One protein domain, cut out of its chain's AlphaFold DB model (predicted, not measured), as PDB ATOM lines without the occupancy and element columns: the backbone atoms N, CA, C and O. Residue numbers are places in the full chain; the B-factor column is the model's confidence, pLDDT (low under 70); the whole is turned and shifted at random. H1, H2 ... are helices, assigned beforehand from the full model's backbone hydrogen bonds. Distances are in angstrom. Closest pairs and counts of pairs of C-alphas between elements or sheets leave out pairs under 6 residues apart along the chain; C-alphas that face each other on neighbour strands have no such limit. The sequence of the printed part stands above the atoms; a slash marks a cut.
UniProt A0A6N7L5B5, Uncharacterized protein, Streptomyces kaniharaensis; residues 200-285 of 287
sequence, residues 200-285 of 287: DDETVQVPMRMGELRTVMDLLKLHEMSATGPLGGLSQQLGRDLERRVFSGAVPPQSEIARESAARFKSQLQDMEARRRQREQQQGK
ATOM      1  N   ASP A 200     -35.631 -14.523 -85.054       78.50
ATOM      2  CA  ASP A 200     -35.884 -15.557 -86.060       78.50
ATOM      3  C   ASP A 200     -35.601 -14.979 -87.451       78.50
ATOM      4  O   ASP A 200     -36.512 -14.682 -88.220       78.50
ATOM      5  N   ASP A 201     -34.315 -14.737 -87.715       79.06
ATOM      6  CA  ASP A 201     -33.839 -14.082 -88.935       79.06
ATOM      7  C   ASP A 201     -33.364 -15.094 -89.993       79.06
ATOM      8  O   ASP A 201     -32.938 -16.217 -89.698       79.06
ATOM      9  N   GLU A 202     -33.396 -14.670 -91.260       76.94
ATOM     10  CA  GLU A 202     -32.885 -15.460 -92.378       76.94
ATOM     11  C   GLU A 202     -31.374 -15.716 -92.256       76.94
ATOM     12  O   GLU A 202     -30.579 -14.849 -91.883       76.94
ATOM     13  N   THR A 203     -30.940 -16.924 -92.627       73.81
ATOM     14  CA  THR A 203     -29.509 -17.251 -92.666       73.81
ATOM     15  C   THR A 203     -28.855 -16.630 -93.899       73.81
ATOM     16  O   THR A 203     -29.134 -17.036 -95.026       73.81
ATOM     17  N   VAL A 204     -27.920 -15.701 -93.686       76.44
ATOM     18  CA  VAL A 204     -27.131 -15.081 -94.761       76.44
ATOM     19  C   VAL A 204     -25.808 -15.825 -94.963       76.44
ATOM     20  O   VAL A 204     -25.099 -16.139 -94.007       76.44
ATOM     21  N   GLN A 205     -25.450 -16.084 -96.223       77.69
ATOM     22  CA  GLN A 205     -24.134 -16.610 -96.592       77.69
ATOM     23  C   GLN A 205     -23.149 -15.456 -96.784       77.69
ATOM     24  O   GLN A 205     -23.293 -14.657 -97.708       77.69
ATOM     25  N   VAL A 206     -22.134 -15.380 -95.922       79.94
ATOM     26  CA  VAL A 206     -21.060 -14.383 -96.015       79.94
ATOM     27  C   VAL A 206     -19.780 -15.086 -96.473       79.94
ATOM     28  O   VAL A 206     -19.246 -15.905 -95.720       79.94
ATOM     29  N   PRO A 207     -19.272 -14.817 -97.690       83.06
ATOM     30  CA  PRO A 207     -18.018 -15.406 -98.138       83.06
ATOM     31  C   PRO A 207     -16.861 -14.858 -97.294       83.06
ATOM     32  O   PRO A 207     -16.631 -13.652 -97.262       83.06
ATOM     33  N   MET A 208     -16.125 -15.747 -96.627       83.06
ATOM     34  CA  MET A 208     -14.950 -15.411 -95.820       83.06
ATOM     35  C   MET A 208     -13.777 -16.318 -96.182       83.06
ATOM     36  O   MET A 208     -13.943 -17.514 -96.439       83.06
ATOM     37  N   ARG A 209     -12.563 -15.770 -96.159       89.25
ATOM     38  CA  ARG A 209     -11.332 -16.562 -96.241       89.25
ATOM     39  C   ARG A 209     -11.131 -17.317 -94.929       89.25
ATOM     40  O   ARG A 209     -11.415 -16.805 -93.850       89.25
ATOM     41  N   MET A 210     -10.519 -18.499 -94.990       86.06
ATOM     42  CA  MET A 210     -10.200 -19.269 -93.777       86.06
ATOM     43  C   MET A 210      -9.311 -18.506 -92.786       86.06
ATOM     44  O   MET A 210      -9.422 -18.720 -91.582       86.06
ATOM     45  N   GLY A 211      -8.437 -17.624 -93.279       90.38
ATOM     46  CA  GLY A 211      -7.644 -16.736 -92.425       90.38
ATOM     47  C   GLY A 211      -8.515 -15.755 -91.638       90.38
ATOM     48  O   GLY A 211      -8.361 -15.662 -90.429       90.38
ATOM     49  N   GLU A 212      -9.476 -15.104 -92.301       91.75
ATOM     50  CA  GLU A 212     -10.401 -14.138 -91.685       91.75
ATOM     51  C   GLU A 212     -11.251 -14.804 -90.600       91.75
ATOM     52  O   GLU A 212     -11.362 -14.289 -89.492       91.75
ATOM     53  N   LEU A 213     -11.781 -15.997 -90.882       88.88
ATOM     54  CA  LEU A 213     -12.583 -16.743 -89.916       88.88
ATOM     55  C   LEU A 213     -11.779 -17.155 -88.677       88.88
ATOM     56  O   LEU A 213     -12.264 -17.021 -87.554       88.88
ATOM     57  N   ARG A 214     -10.533 -17.610 -88.861       89.00
ATOM     58  CA  ARG A 214      -9.632 -17.903 -87.737       89.00
ATOM     59  C   ARG A 214      -9.360 -16.653 -86.909       89.00
ATOM     60  O   ARG A 214      -9.469 -16.716 -85.693       89.00
ATOM     61  N   THR A 215      -9.101 -15.518 -87.557       92.94
ATOM     62  CA  THR A 215      -8.915 -14.240 -86.859       92.94
ATOM     63  C   THR A 215     -10.146 -13.856 -86.039       92.94
ATOM     64  O   THR A 215      -9.999 -13.489 -84.879       92.94
ATOM     65  N   VAL A 216     -11.361 -13.989 -86.585       91.31
ATOM     66  CA  VAL A 216     -12.600 -13.734 -85.827       91.31
ATOM     67  C   VAL A 216     -12.698 -14.651 -84.606       91.31
ATOM     68  O   VAL A 216     -12.992 -14.184 -83.508       91.31
ATOM     69  N   MET A 217     -12.411 -15.941 -84.768       89.19
ATOM     70  CA  MET A 217     -12.419 -16.891 -83.654       89.19
ATOM     71  C   MET A 217     -11.368 -16.560 -82.584       89.19
ATOM     72  O   MET A 217     -11.667 -16.658 -81.395       89.19
ATOM     73  N   ASP A 218     -10.165 -16.145 -82.979       91.06
ATOM     74  CA  ASP A 218      -9.102 -15.756 -82.047       91.06
ATOM     75  C   ASP A 218      -9.455 -14.461 -81.299       91.06
ATOM     76  O   ASP A 218      -9.212 -14.362 -80.096       91.06
ATOM     77  N   LEU A 219     -10.105 -13.499 -81.964       91.69
ATOM     78  CA  LEU A 219     -10.628 -12.288 -81.323       91.69
ATOM     79  C   LEU A 219     -11.743 -12.604 -80.318       91.69
ATOM     80  O   LEU A 219     -11.769 -12.023 -79.234       91.69
ATOM     81  N   LEU A 220     -12.634 -13.551 -80.630       90.12
ATOM     82  CA  LEU A 220     -13.663 -14.011 -79.691       90.12
ATOM     83  C   LEU A 220     -13.048 -14.699 -78.467       90.12
ATOM     84  O   LEU A 220     -13.497 -14.448 -77.352       90.12
ATOM     85  N   LYS A 221     -11.991 -15.502 -78.651       87.56
ATOM     86  CA  LYS A 221     -11.231 -16.124 -77.549       87.56
ATOM     87  C   LYS A 221     -10.495 -15.088 -76.704       87.56
ATOM     88  O   LYS A 221     -10.498 -15.172 -75.479       87.56
ATOM     89  N   LEU A 222      -9.888 -14.083 -77.336       87.25
ATOM     90  CA  LEU A 222      -9.263 -12.966 -76.627       87.25
ATOM     91  C   LEU A 222     -10.293 -12.198 -75.790       87.25
ATOM     92  O   LEU A 222     -10.018 -11.838 -74.643       87.25
ATOM     93  N   HIS A 223     -11.487 -11.977 -76.341       85.12
ATOM     94  CA  HIS A 223     -12.570 -11.327 -75.614       85.12
ATOM     95  C   HIS A 223     -13.102 -12.206 -74.479       85.12
ATOM     96  O   HIS A 223     -13.301 -11.703 -73.386       85.12
ATOM     97  N   GLU A 224     -13.245 -13.519 -74.679       83.31
ATOM     98  CA  GLU A 224     -13.593 -14.469 -73.611       83.31
ATOM     99  C   GLU A 224     -12.621 -14.378 -72.424       83.31
ATOM    100  O   GLU A 224     -13.060 -14.358 -71.278       83.31
ATOM    101  N   MET A 225     -11.312 -14.283 -72.685       81.88
ATOM    102  CA  MET A 225     -10.294 -14.208 -71.627       81.88
ATOM    103  C   MET A 225     -10.257 -12.860 -70.892       81.88
ATOM    104  O   MET A 225      -9.820 -12.808 -69.743       81.88
ATOM    105  N   SER A 226     -10.656 -11.773 -71.555       77.31
ATOM    106  CA  SER A 226     -10.542 -10.402 -71.033       77.31
ATOM    107  C   SER A 226     -11.860  -9.819 -70.517       77.31
ATOM    108  O   SER A 226     -11.847  -8.950 -69.646       77.31
ATOM    109  N   ALA A 227     -12.999 -10.295 -71.018       71.19
ATOM    110  CA  ALA A 227     -14.314  -9.855 -70.591       71.19
ATOM    111  C   ALA A 227     -14.678 -10.472 -69.239       71.19
ATOM    112  O   ALA A 227     -14.524 -11.670 -69.002       71.19
ATOM    113  N   THR A 228     -15.242  -9.652 -68.358       63.34
ATOM    114  CA  THR A 228     -15.843 -10.134 -67.115       63.34
ATOM    115  C   THR A 228     -17.352 -10.283 -67.291       63.34
ATOM    116  O   THR A 228     -18.012  -9.482 -67.954       63.34
ATOM    117  N   GLY A 229     -17.919 -11.335 -66.701       68.69
ATOM    118  CA  GLY A 229     -19.364 -11.539 -66.668       68.69
ATOM    119  C   GLY A 229     -19.983 -12.027 -67.995       68.69
ATOM    120  O   GLY A 229     -19.380 -12.835 -68.703       68.69
ATOM    121  N   PRO A 230     -21.220 -11.601 -68.313       68.94
ATOM    122  CA  PRO A 230     -22.041 -12.116 -69.416       68.94
ATOM    123  C   PRO A 230     -21.410 -12.174 -70.812       68.94
ATOM    124  O   PRO A 230     -21.640 -13.124 -71.560       68.94
ATOM    125  N   LEU A 231     -20.644 -11.142 -71.176       71.56
ATOM    126  CA  LEU A 231     -20.120 -10.969 -72.531       71.56
ATOM    127  C   LEU A 231     -19.092 -12.046 -72.886       71.56
ATOM    128  O   LEU A 231     -19.144 -12.587 -73.987       71.56
ATOM    129  N   GLY A 232     -18.236 -12.436 -71.934       75.88
ATOM    130  CA  GLY A 232     -17.272 -13.517 -72.144       75.88
ATOM    131  C   GLY A 232     -17.960 -14.854 -72.438       75.88
ATOM    132  O   GLY A 232     -17.570 -15.569 -73.362       75.88
ATOM    133  N   GLY A 233     -19.054 -15.152 -71.726       77.75
ATOM    134  CA  GLY A 233     -19.874 -16.338 -71.983       77.75
ATOM    135  C   GLY A 233     -20.522 -16.324 -73.371       77.75
ATOM    136  O   GLY A 233     -20.540 -17.350 -74.049       77.75
ATOM    137  N   LEU A 234     -21.007 -15.164 -73.826       78.56
ATOM    138  CA  LEU A 234     -21.583 -15.023 -75.163       78.56
ATOM    139  C   LEU A 234     -20.526 -15.206 -76.265       78.56
ATOM    140  O   LEU A 234     -20.762 -15.945 -77.222       78.56
ATOM    141  N   SER A 235     -19.347 -14.596 -76.110       84.44
ATOM    142  CA  SER A 235     -18.228 -14.748 -77.049       84.44
ATOM    143  C   SER A 235     -17.757 -16.194 -77.166       84.44
ATOM    144  O   SER A 235     -17.539 -16.668 -78.281       84.44
ATOM    145  N   GLN A 236     -17.689 -16.922 -76.048       83.25
ATOM    146  CA  GLN A 236     -17.367 -18.349 -76.050       83.25
ATOM    147  C   GLN A 236     -18.380 -19.162 -76.878       83.25
ATOM    148  O   GLN A 236     -17.991 -20.017 -77.677       83.25
ATOM    149  N   GLN A 237     -19.683 -18.910 -76.703       80.56
ATOM    150  CA  GLN A 237     -20.727 -19.641 -77.435       80.56
ATOM    151  C   GLN A 237     -20.689 -19.343 -78.936       80.56
ATOM    152  O   GLN A 237     -20.770 -20.272 -79.739       80.56
ATOM    153  N   LEU A 238     -20.492 -18.078 -79.317       84.31
ATOM    154  CA  LEU A 238     -20.321 -17.691 -80.719       84.31
ATOM    155  C   LEU A 238     -19.081 -18.344 -81.340       84.31
ATOM    156  O   LEU A 238     -19.156 -18.871 -82.449       84.31
ATOM    157  N   GLY A 239     -17.959 -18.380 -80.615       85.62
ATOM    158  CA  GLY A 239     -16.741 -19.055 -81.067       85.62
ATOM    159  C   GLY A 239     -16.964 -20.547 -81.332       85.62
ATOM    160  O   GLY A 239     -16.580 -21.052 -82.386       85.62
ATOM    161  N   ARG A 240     -17.653 -21.246 -80.419       82.56
ATOM    162  CA  ARG A 240     -18.001 -22.670 -80.578       82.56
ATOM    163  C   ARG A 240     -18.952 -22.925 -81.743       82.56
ATOM    164  O   ARG A 240     -18.823 -23.951 -82.413       82.56
ATOM    165  N   ASP A 241     -19.908 -22.029 -81.975       81.94
ATOM    166  CA  ASP A 241     -20.830 -22.139 -83.107       81.94
ATOM    167  C   ASP A 241     -20.081 -22.009 -84.443       81.94
ATOM    168  O   ASP A 241     -20.224 -22.859 -85.324       81.94
ATOM    169  N   LEU A 242     -19.191 -21.017 -84.557       84.50
ATOM    170  CA  LEU A 242     -18.338 -20.838 -85.735       84.50
ATOM    171  C   LEU A 242     -17.411 -22.040 -85.966       84.50
ATOM    172  O   LEU A 242     -17.327 -22.531 -87.091       84.50
ATOM    173  N   GLU A 243     -16.774 -22.570 -84.916       82.75
ATOM    174  CA  GLU A 243     -15.952 -23.786 -85.000       82.75
ATOM    175  C   GLU A 243     -16.748 -24.962 -85.579       82.75
ATOM    176  O   GLU A 243     -16.294 -25.631 -86.510       82.75
ATOM    177  N   ARG A 244     -17.971 -25.192 -85.091       77.25
ATOM    178  CA  ARG A 244     -18.821 -26.281 -85.593       77.25
ATOM    179  C   ARG A 244     -19.160 -26.119 -87.068       77.25
ATOM    180  O   ARG A 244     -19.103 -27.110 -87.795       77.25
ATOM    181  N   ARG A 245     -19.470 -24.904 -87.524       75.94
ATOM    182  CA  ARG A 245     -19.758 -24.632 -88.945       75.94
ATOM    183  C   ARG A 245     -18.547 -24.925 -89.838       75.94
ATOM    184  O   ARG A 245     -18.712 -25.474 -90.921       75.94
ATOM    185  N   VAL A 246     -17.333 -24.645 -89.359       77.31
ATOM    186  CA  VAL A 246     -16.085 -24.972 -90.076       77.31
ATOM    187  C   VAL A 246     -15.853 -26.476 -90.168       77.31
ATOM    188  O   VAL A 246     -15.563 -26.985 -91.248       77.31
ATOM    189  N   PHE A 247     -15.953 -27.194 -89.046       69.06
ATOM    190  CA  PHE A 247     -15.574 -28.610 -88.987       69.06
ATOM    191  C   PHE A 247     -16.641 -29.562 -89.534       69.06
ATOM    192  O   PHE A 247     -16.299 -30.660 -89.968       69.06
ATOM    193  N   SER A 248     -17.917 -29.172 -89.520       62.84
ATOM    194  CA  SER A 248     -19.001 -30.032 -90.010       62.84
ATOM    195  C   SER A 248     -19.243 -29.917 -91.516       62.84
ATOM    196  O   SER A 248     -19.861 -30.815 -92.083       62.84
ATOM    197  N   GLY A 249     -18.790 -28.839 -92.175       55.69
ATOM    198  CA  GLY A 249     -19.029 -28.585 -93.607       55.69
ATOM    199  C   GLY A 249     -20.508 -28.434 -93.996       55.69
ATOM    200  O   GLY A 249     -20.821 -28.141 -95.147       55.69
ATOM    201  N   ALA A 250     -21.419 -28.618 -93.043       51.72
ATOM    202  CA  ALA A 250     -22.837 -28.382 -93.168       51.72
ATOM    203  C   ALA A 250     -23.125 -26.969 -92.661       51.72
ATOM    204  O   ALA A 250     -22.619 -26.569 -91.617       51.72
ATOM    205  N   VAL A 251     -23.990 -26.233 -93.358       52.56
ATOM    206  CA  VAL A 251     -24.854 -25.262 -92.683       52.56
ATOM    207  C   VAL A 251     -25.833 -26.149 -91.924       52.56
ATOM    208  O   VAL A 251     -26.705 -26.740 -92.567       52.56
ATOM    209  N   PRO A 252     -25.656 -26.401 -90.616       48.41
ATOM    210  CA  PRO A 252     -26.636 -27.231 -89.956       48.41
ATOM    211  C   PRO A 252     -27.961 -26.446 -89.968       48.41
ATOM    212  O   PRO A 252     -27.935 -25.212 -89.988       48.41
ATOM    213  N   PRO A 253     -29.121 -27.105 -89.845       49.06
ATOM    214  CA  PRO A 253     -30.379 -26.437 -89.491       49.06
ATOM    215  C   PRO A 253     -30.327 -25.700 -88.126       49.06
ATOM    216  O   PRO A 253     -31.356 -25.338 -87.579       49.06
ATOM    217  N   GLN A 254     -29.140 -25.523 -87.535       48.41
ATOM    218  CA  GLN A 254     -28.874 -25.287 -86.120       48.41
ATOM    219  C   GLN A 254     -28.236 -23.914 -85.876       48.41
ATOM    220  O   GLN A 254     -27.257 -23.795 -85.141       48.41
ATOM    221  N   SER A 255     -28.859 -22.853 -86.393       54.28
ATOM    222  CA  SER A 255     -28.795 -21.546 -85.714       54.28
ATOM    223  C   SER A 255     -29.336 -21.624 -84.266       54.28
ATOM    224  O   SER A 255     -29.149 -20.698 -83.478       54.28
ATOM    225  N   GLU A 256     -29.950 -22.753 -83.883       60.00
ATOM    226  CA  GLU A 256     -30.501 -23.049 -82.563       60.00
ATOM    227  C   GLU A 256     -29.512 -22.934 -81.403       60.00
ATOM    228  O   GLU A 256     -29.937 -22.484 -80.357       60.00
ATOM    229  N   ILE A 257     -28.219 -23.262 -81.510       64.69
ATOM    230  CA  ILE A 257     -27.358 -23.261 -80.303       64.69
ATOM    231  C   ILE A 257     -27.068 -21.844 -79.815       64.69
ATOM    232  O   ILE A 257     -27.205 -21.565 -78.620       64.69
ATOM    233  N   ALA A 258     -26.676 -20.947 -80.721       64.81
ATOM    234  CA  ALA A 258     -26.469 -19.542 -80.388       64.81
ATOM    235  C   ALA A 258     -27.795 -18.890 -79.968       64.81
ATOM    236  O   ALA A 258     -27.826 -18.174 -78.967       64.81
ATOM    237  N   ARG A 259     -28.897 -19.222 -80.656       70.00
ATOM    238  CA  ARG A 259     -30.248 -18.729 -80.356       70.00
ATOM    239  C   ARG A 259     -30.784 -19.214 -79.008       70.00
ATOM    240  O   ARG A 259     -31.247 -18.414 -78.205       70.00
ATOM    241  N   GLU A 260     -30.679 -20.504 -78.709       72.38
ATOM    242  CA  GLU A 260     -31.057 -21.105 -77.425       72.38
ATOM    243  C   GLU A 260     -30.181 -20.586 -76.292       72.38
ATOM    244  O   GLU A 260     -30.683 -20.310 -75.204       72.38
ATOM    245  N   SER A 261     -28.874 -20.443 -76.529       69.88
ATOM    246  CA  SER A 261     -27.958 -19.887 -75.533       69.88
ATOM    247  C   SER A 261     -28.299 -18.428 -75.243       69.88
ATOM    248  O   SER A 261     -28.398 -18.060 -74.074       69.88
ATOM    249  N   ALA A 262     -28.566 -17.620 -76.275       73.12
ATOM    250  CA  ALA A 262     -29.018 -16.241 -76.127       73.12
ATOM    251  C   ALA A 262     -30.371 -16.159 -75.403       73.12
ATOM    252  O   ALA A 262     -30.507 -15.373 -74.467       73.12
ATOM    253  N   ALA A 263     -31.338 -17.018 -75.743       77.38
ATOM    254  CA  ALA A 263     -32.646 -17.069 -75.092       77.38
ATOM    255  C   ALA A 263     -32.549 -17.471 -73.609       77.38
ATOM    256  O   ALA A 263     -33.141 -16.815 -72.747       77.38
ATOM    257  N   ARG A 264     -31.757 -18.503 -73.282       76.81
ATOM    258  CA  ARG A 264     -31.490 -18.913 -71.889       76.81
ATOM    259  C   ARG A 264     -30.818 -17.792 -71.109       76.81
ATOM    260  O   ARG A 264     -31.206 -17.515 -69.978       76.81
ATOM    261  N   PHE A 265     -29.836 -17.136 -71.715       76.62
ATOM    262  CA  PHE A 265     -29.106 -16.059 -71.070       76.62
ATOM    263  C   PHE A 265     -29.989 -14.823 -70.837       76.62
ATOM    264  O   PHE A 265     -29.993 -14.249 -69.750       76.62
ATOM    265  N   LYS A 266     -30.822 -14.471 -71.821       79.06
ATOM    266  CA  LYS A 266     -31.836 -13.420 -71.703       79.06
ATOM    267  C   LYS A 266     -32.822 -13.714 -70.569       79.06
ATOM    268  O   LYS A 266     -33.101 -12.823 -69.772       79.06
ATOM    269  N   SER A 267     -33.277 -14.963 -70.437       79.50
ATOM    270  CA  SER A 267     -34.126 -15.391 -69.315       79.50
ATOM    271  C   SER A 267     -33.421 -15.242 -67.962       79.50
ATOM    272  O   SER A 267     -34.028 -14.771 -67.006       79.50
ATOM    273  N   GLN A 268     -32.134 -15.595 -67.867       79.56
ATOM    274  CA  GLN A 268     -31.357 -15.442 -66.629       79.56
ATOM    275  C   GLN A 268     -31.180 -13.973 -66.224       79.56
ATOM    276  O   GLN A 268     -31.298 -13.650 -65.041       79.56
ATOM    277  N   LEU A 269     -30.931 -13.079 -67.188       77.06
ATOM    278  CA  LEU A 269     -30.855 -11.638 -66.927       77.06
ATOM    279  C   LEU A 269     -32.191 -11.086 -66.418       77.06
ATOM    280  O   LEU A 269     -32.211 -10.376 -65.414       77.06
ATOM    281  N   GLN A 270     -33.302 -11.460 -67.057       81.50
ATOM    282  CA  GLN A 270     -34.643 -11.051 -66.631       81.50
ATOM    283  C   GLN A 270     -34.960 -11.524 -65.204       81.50
ATOM    284  O   GLN A 270     -35.469 -10.747 -64.395       81.50
ATOM    285  N   ASP A 271     -34.589 -12.760 -64.858       81.38
ATOM    286  CA  ASP A 271     -34.748 -13.297 -63.504       81.38
ATOM    287  C   ASP A 271     -33.891 -12.545 -62.475       81.38
ATOM    288  O   ASP A 271     -34.343 -12.272 -61.357       81.38
ATOM    289  N   MET A 272     -32.652 -12.191 -62.827       77.25
ATOM    290  CA  MET A 272     -31.775 -11.397 -61.963       77.25
ATOM    291  C   MET A 272     -32.339  -9.996 -61.711       77.25
ATOM    292  O   MET A 272     -32.360  -9.544 -60.562       77.25
ATOM    293  N   GLU A 273     -32.832  -9.323 -62.751       80.12
ATOM    294  CA  GLU A 273     -33.471  -8.011 -62.632       80.12
ATOM    295  C   GLU A 273     -34.748  -8.066 -61.793       80.12
ATOM    296  O   GLU A 273     -34.951  -7.220 -60.920       80.12
ATOM    297  N   ALA A 274     -35.591  -9.081 -62.005       81.38
ATOM    298  CA  ALA A 274     -36.809  -9.279 -61.228       81.38
ATOM    299  C   ALA A 274     -36.495  -9.457 -59.733       81.38
ATOM    300  O   ALA A 274     -37.119  -8.815 -58.884       81.38
ATOM    301  N   ARG A 275     -35.473 -10.260 -59.404       82.94
ATOM    302  CA  ARG A 275     -34.998 -10.443 -58.022       82.94
ATOM    303  C   ARG A 275     -34.441  -9.155 -57.423       82.94
ATOM    304  O   ARG A 275     -34.663  -8.895 -56.243       82.94
ATOM    305  N   ARG A 276     -33.724  -8.346 -58.210       78.75
ATOM    306  CA  ARG A 276     -33.201  -7.048 -57.762       78.75
ATOM    307  C   ARG A 276     -34.337  -6.080 -57.420       78.75
ATOM    308  O   ARG A 276     -34.356  -5.562 -56.308       78.75
ATOM    309  N   ARG A 277     -35.330  -5.934 -58.304       79.12
ATOM    310  CA  ARG A 277     -36.510  -5.079 -58.068       79.12
ATOM    311  C   ARG A 277     -37.314  -5.515 -56.843       79.12
ATOM    312  O   ARG A 277     -37.780  -4.672 -56.084       79.12
ATOM    313  N   GLN A 278     -37.457  -6.824 -56.615       80.38
ATOM    314  CA  GLN A 278     -38.124  -7.349 -55.416       80.38
ATOM    315  C   GLN A 278     -37.386  -6.976 -54.122       80.38
ATOM    316  O   GLN A 278     -38.035  -6.618 -53.141       80.38
ATOM    317  N   ARG A 279     -36.045  -7.011 -54.120       80.50
ATOM    318  CA  ARG A 279     -35.231  -6.599 -52.963       80.50
ATOM    319  C   ARG A 279     -35.337  -5.101 -52.687       80.50
ATOM    320  O   ARG A 279     -35.503  -4.715 -51.538       80.50
ATOM    321  N   GLU A 280     -35.296  -4.280 -53.733       77.88
ATOM    322  CA  GLU A 280     -35.444  -2.820 -53.624       77.88
ATOM    323  C   GLU A 280     -36.838  -2.440 -53.079       77.88
ATOM    324  O   GLU A 280     -36.954  -1.591 -52.199       77.88
ATOM    325  N   GLN A 281     -37.899  -3.139 -53.504       73.12
ATOM    326  CA  GLN A 281     -39.259  -2.943 -52.978       73.12
ATOM    327  C   GLN A 281     -39.455  -3.437 -51.537       73.12
ATOM    328  O   GLN A 281     -40.332  -2.933 -50.839       73.12
ATOM    329  N   GLN A 282     -38.688  -4.437 -51.095       72.75
ATOM    330  CA  GLN A 282     -38.716  -4.917 -49.711       72.75
ATOM    331  C   GLN A 282     -37.970  -3.961 -48.777       72.75
ATOM    332  O   GLN A 282     -38.498  -3.613 -47.729       72.75
ATOM    333  N   GLN A 283     -36.810  -3.445 -49.191       64.44
ATOM    334  CA  GLN A 283     -36.052  -2.464 -48.406       64.44
ATOM    335  C   GLN A 283     -36.752  -1.102 -48.302       64.44
ATOM    336  O   GLN A 283     -36.638  -0.437 -47.280       64.44
ATOM    337  N   GLY A 284     -37.523  -0.699 -49.316       54.12
ATOM    338  CA  GLY A 284     -38.335   0.523 -49.266       54.12
ATOM    339  C   GLY A 284     -39.609   0.432 -48.412       54.12
ATOM    340  O   GLY A 284     -40.278   1.444 -48.249       54.12
ATOM    341  N   LYS A 285     -39.974  -0.754 -47.899       53.16
ATOM    342  CA  LYS A 285     -41.118  -0.948 -46.984       53.16
ATOM    343  C   LYS A 285     -40.724  -1.010 -45.506       53.16
ATOM    344  O   LYS A 285     -41.608  -0.912 -44.661       53.16
TER     345      LYS A 285
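What this domain is: This is residues 200 to 285 of the 287 residues of an uncharacterized protein of Streptomyces kaniharaensis (UniProt A0A6N7L5B5). Two helices, H1 and H2, lie side by side as a tight helical hairpin, and a third, H3, folds back along the other side of H2 with its first turns and then runs far past the body as a long arm. Residues 270 to 285, of which 270 to 283 belong to H3, stick out free, and this arm makes much of the length. The printed part has 86 residues with three named helices, H1, H2 and H3 in chain order, and no named strand; the class is all helix. The whole is loose, with a radius of gyration of the C-alphas of 17.4 A and spans of 59 by 29 by 17 A.

Where its parts are: Residues 200 to 209 come before the first named helix, from C-alpha 200 at (-35.884, -15.557, -86.060). H1, residues 210 to 226, begins with C-alpha 210 at (-10.200, -19.269, -93.777) and is 24.4 A long from first to last C-alpha. H2, residues 230 to 248, is 27.5 A long. H3, residues 256 to 283, is 40.3 A long and ends with C-alpha 283 at (-36.052, -2.464, -48.406).

How they stand to each other: H1 and H2 form a helical hairpin and touch, with the C-alphas of Glu 224 and Gly 232 closest at 4.1 A. They run opposite ways at a shallow tilt of 26 degrees. H2 and H3 form a second helical hairpin, opposite ways at a shallow tilt of 11 degrees. They touch through residues 234 to 241 of H2 and 257 to 262 of H3 alone; the closest C-alphas are those of Leu 238 and Ala 258, 6.4 A apart. H1 and H3 are apart. In H1, H2 and H3 every O i to N i+4 pair is within hydrogen-bond range.

The domain as a whole: The C-alphas farthest apart, those of Arg 209 and Lys 285, are 59.6 A apart. The printed part has no cut. The link from H1 to H2 is tight, that from H2 to H3 short, and no link is long. The mean pLDDT of the printed part is 76.3; it is under 70 at residues 228 to 230, 247 to 258, 261 and 283 to 285.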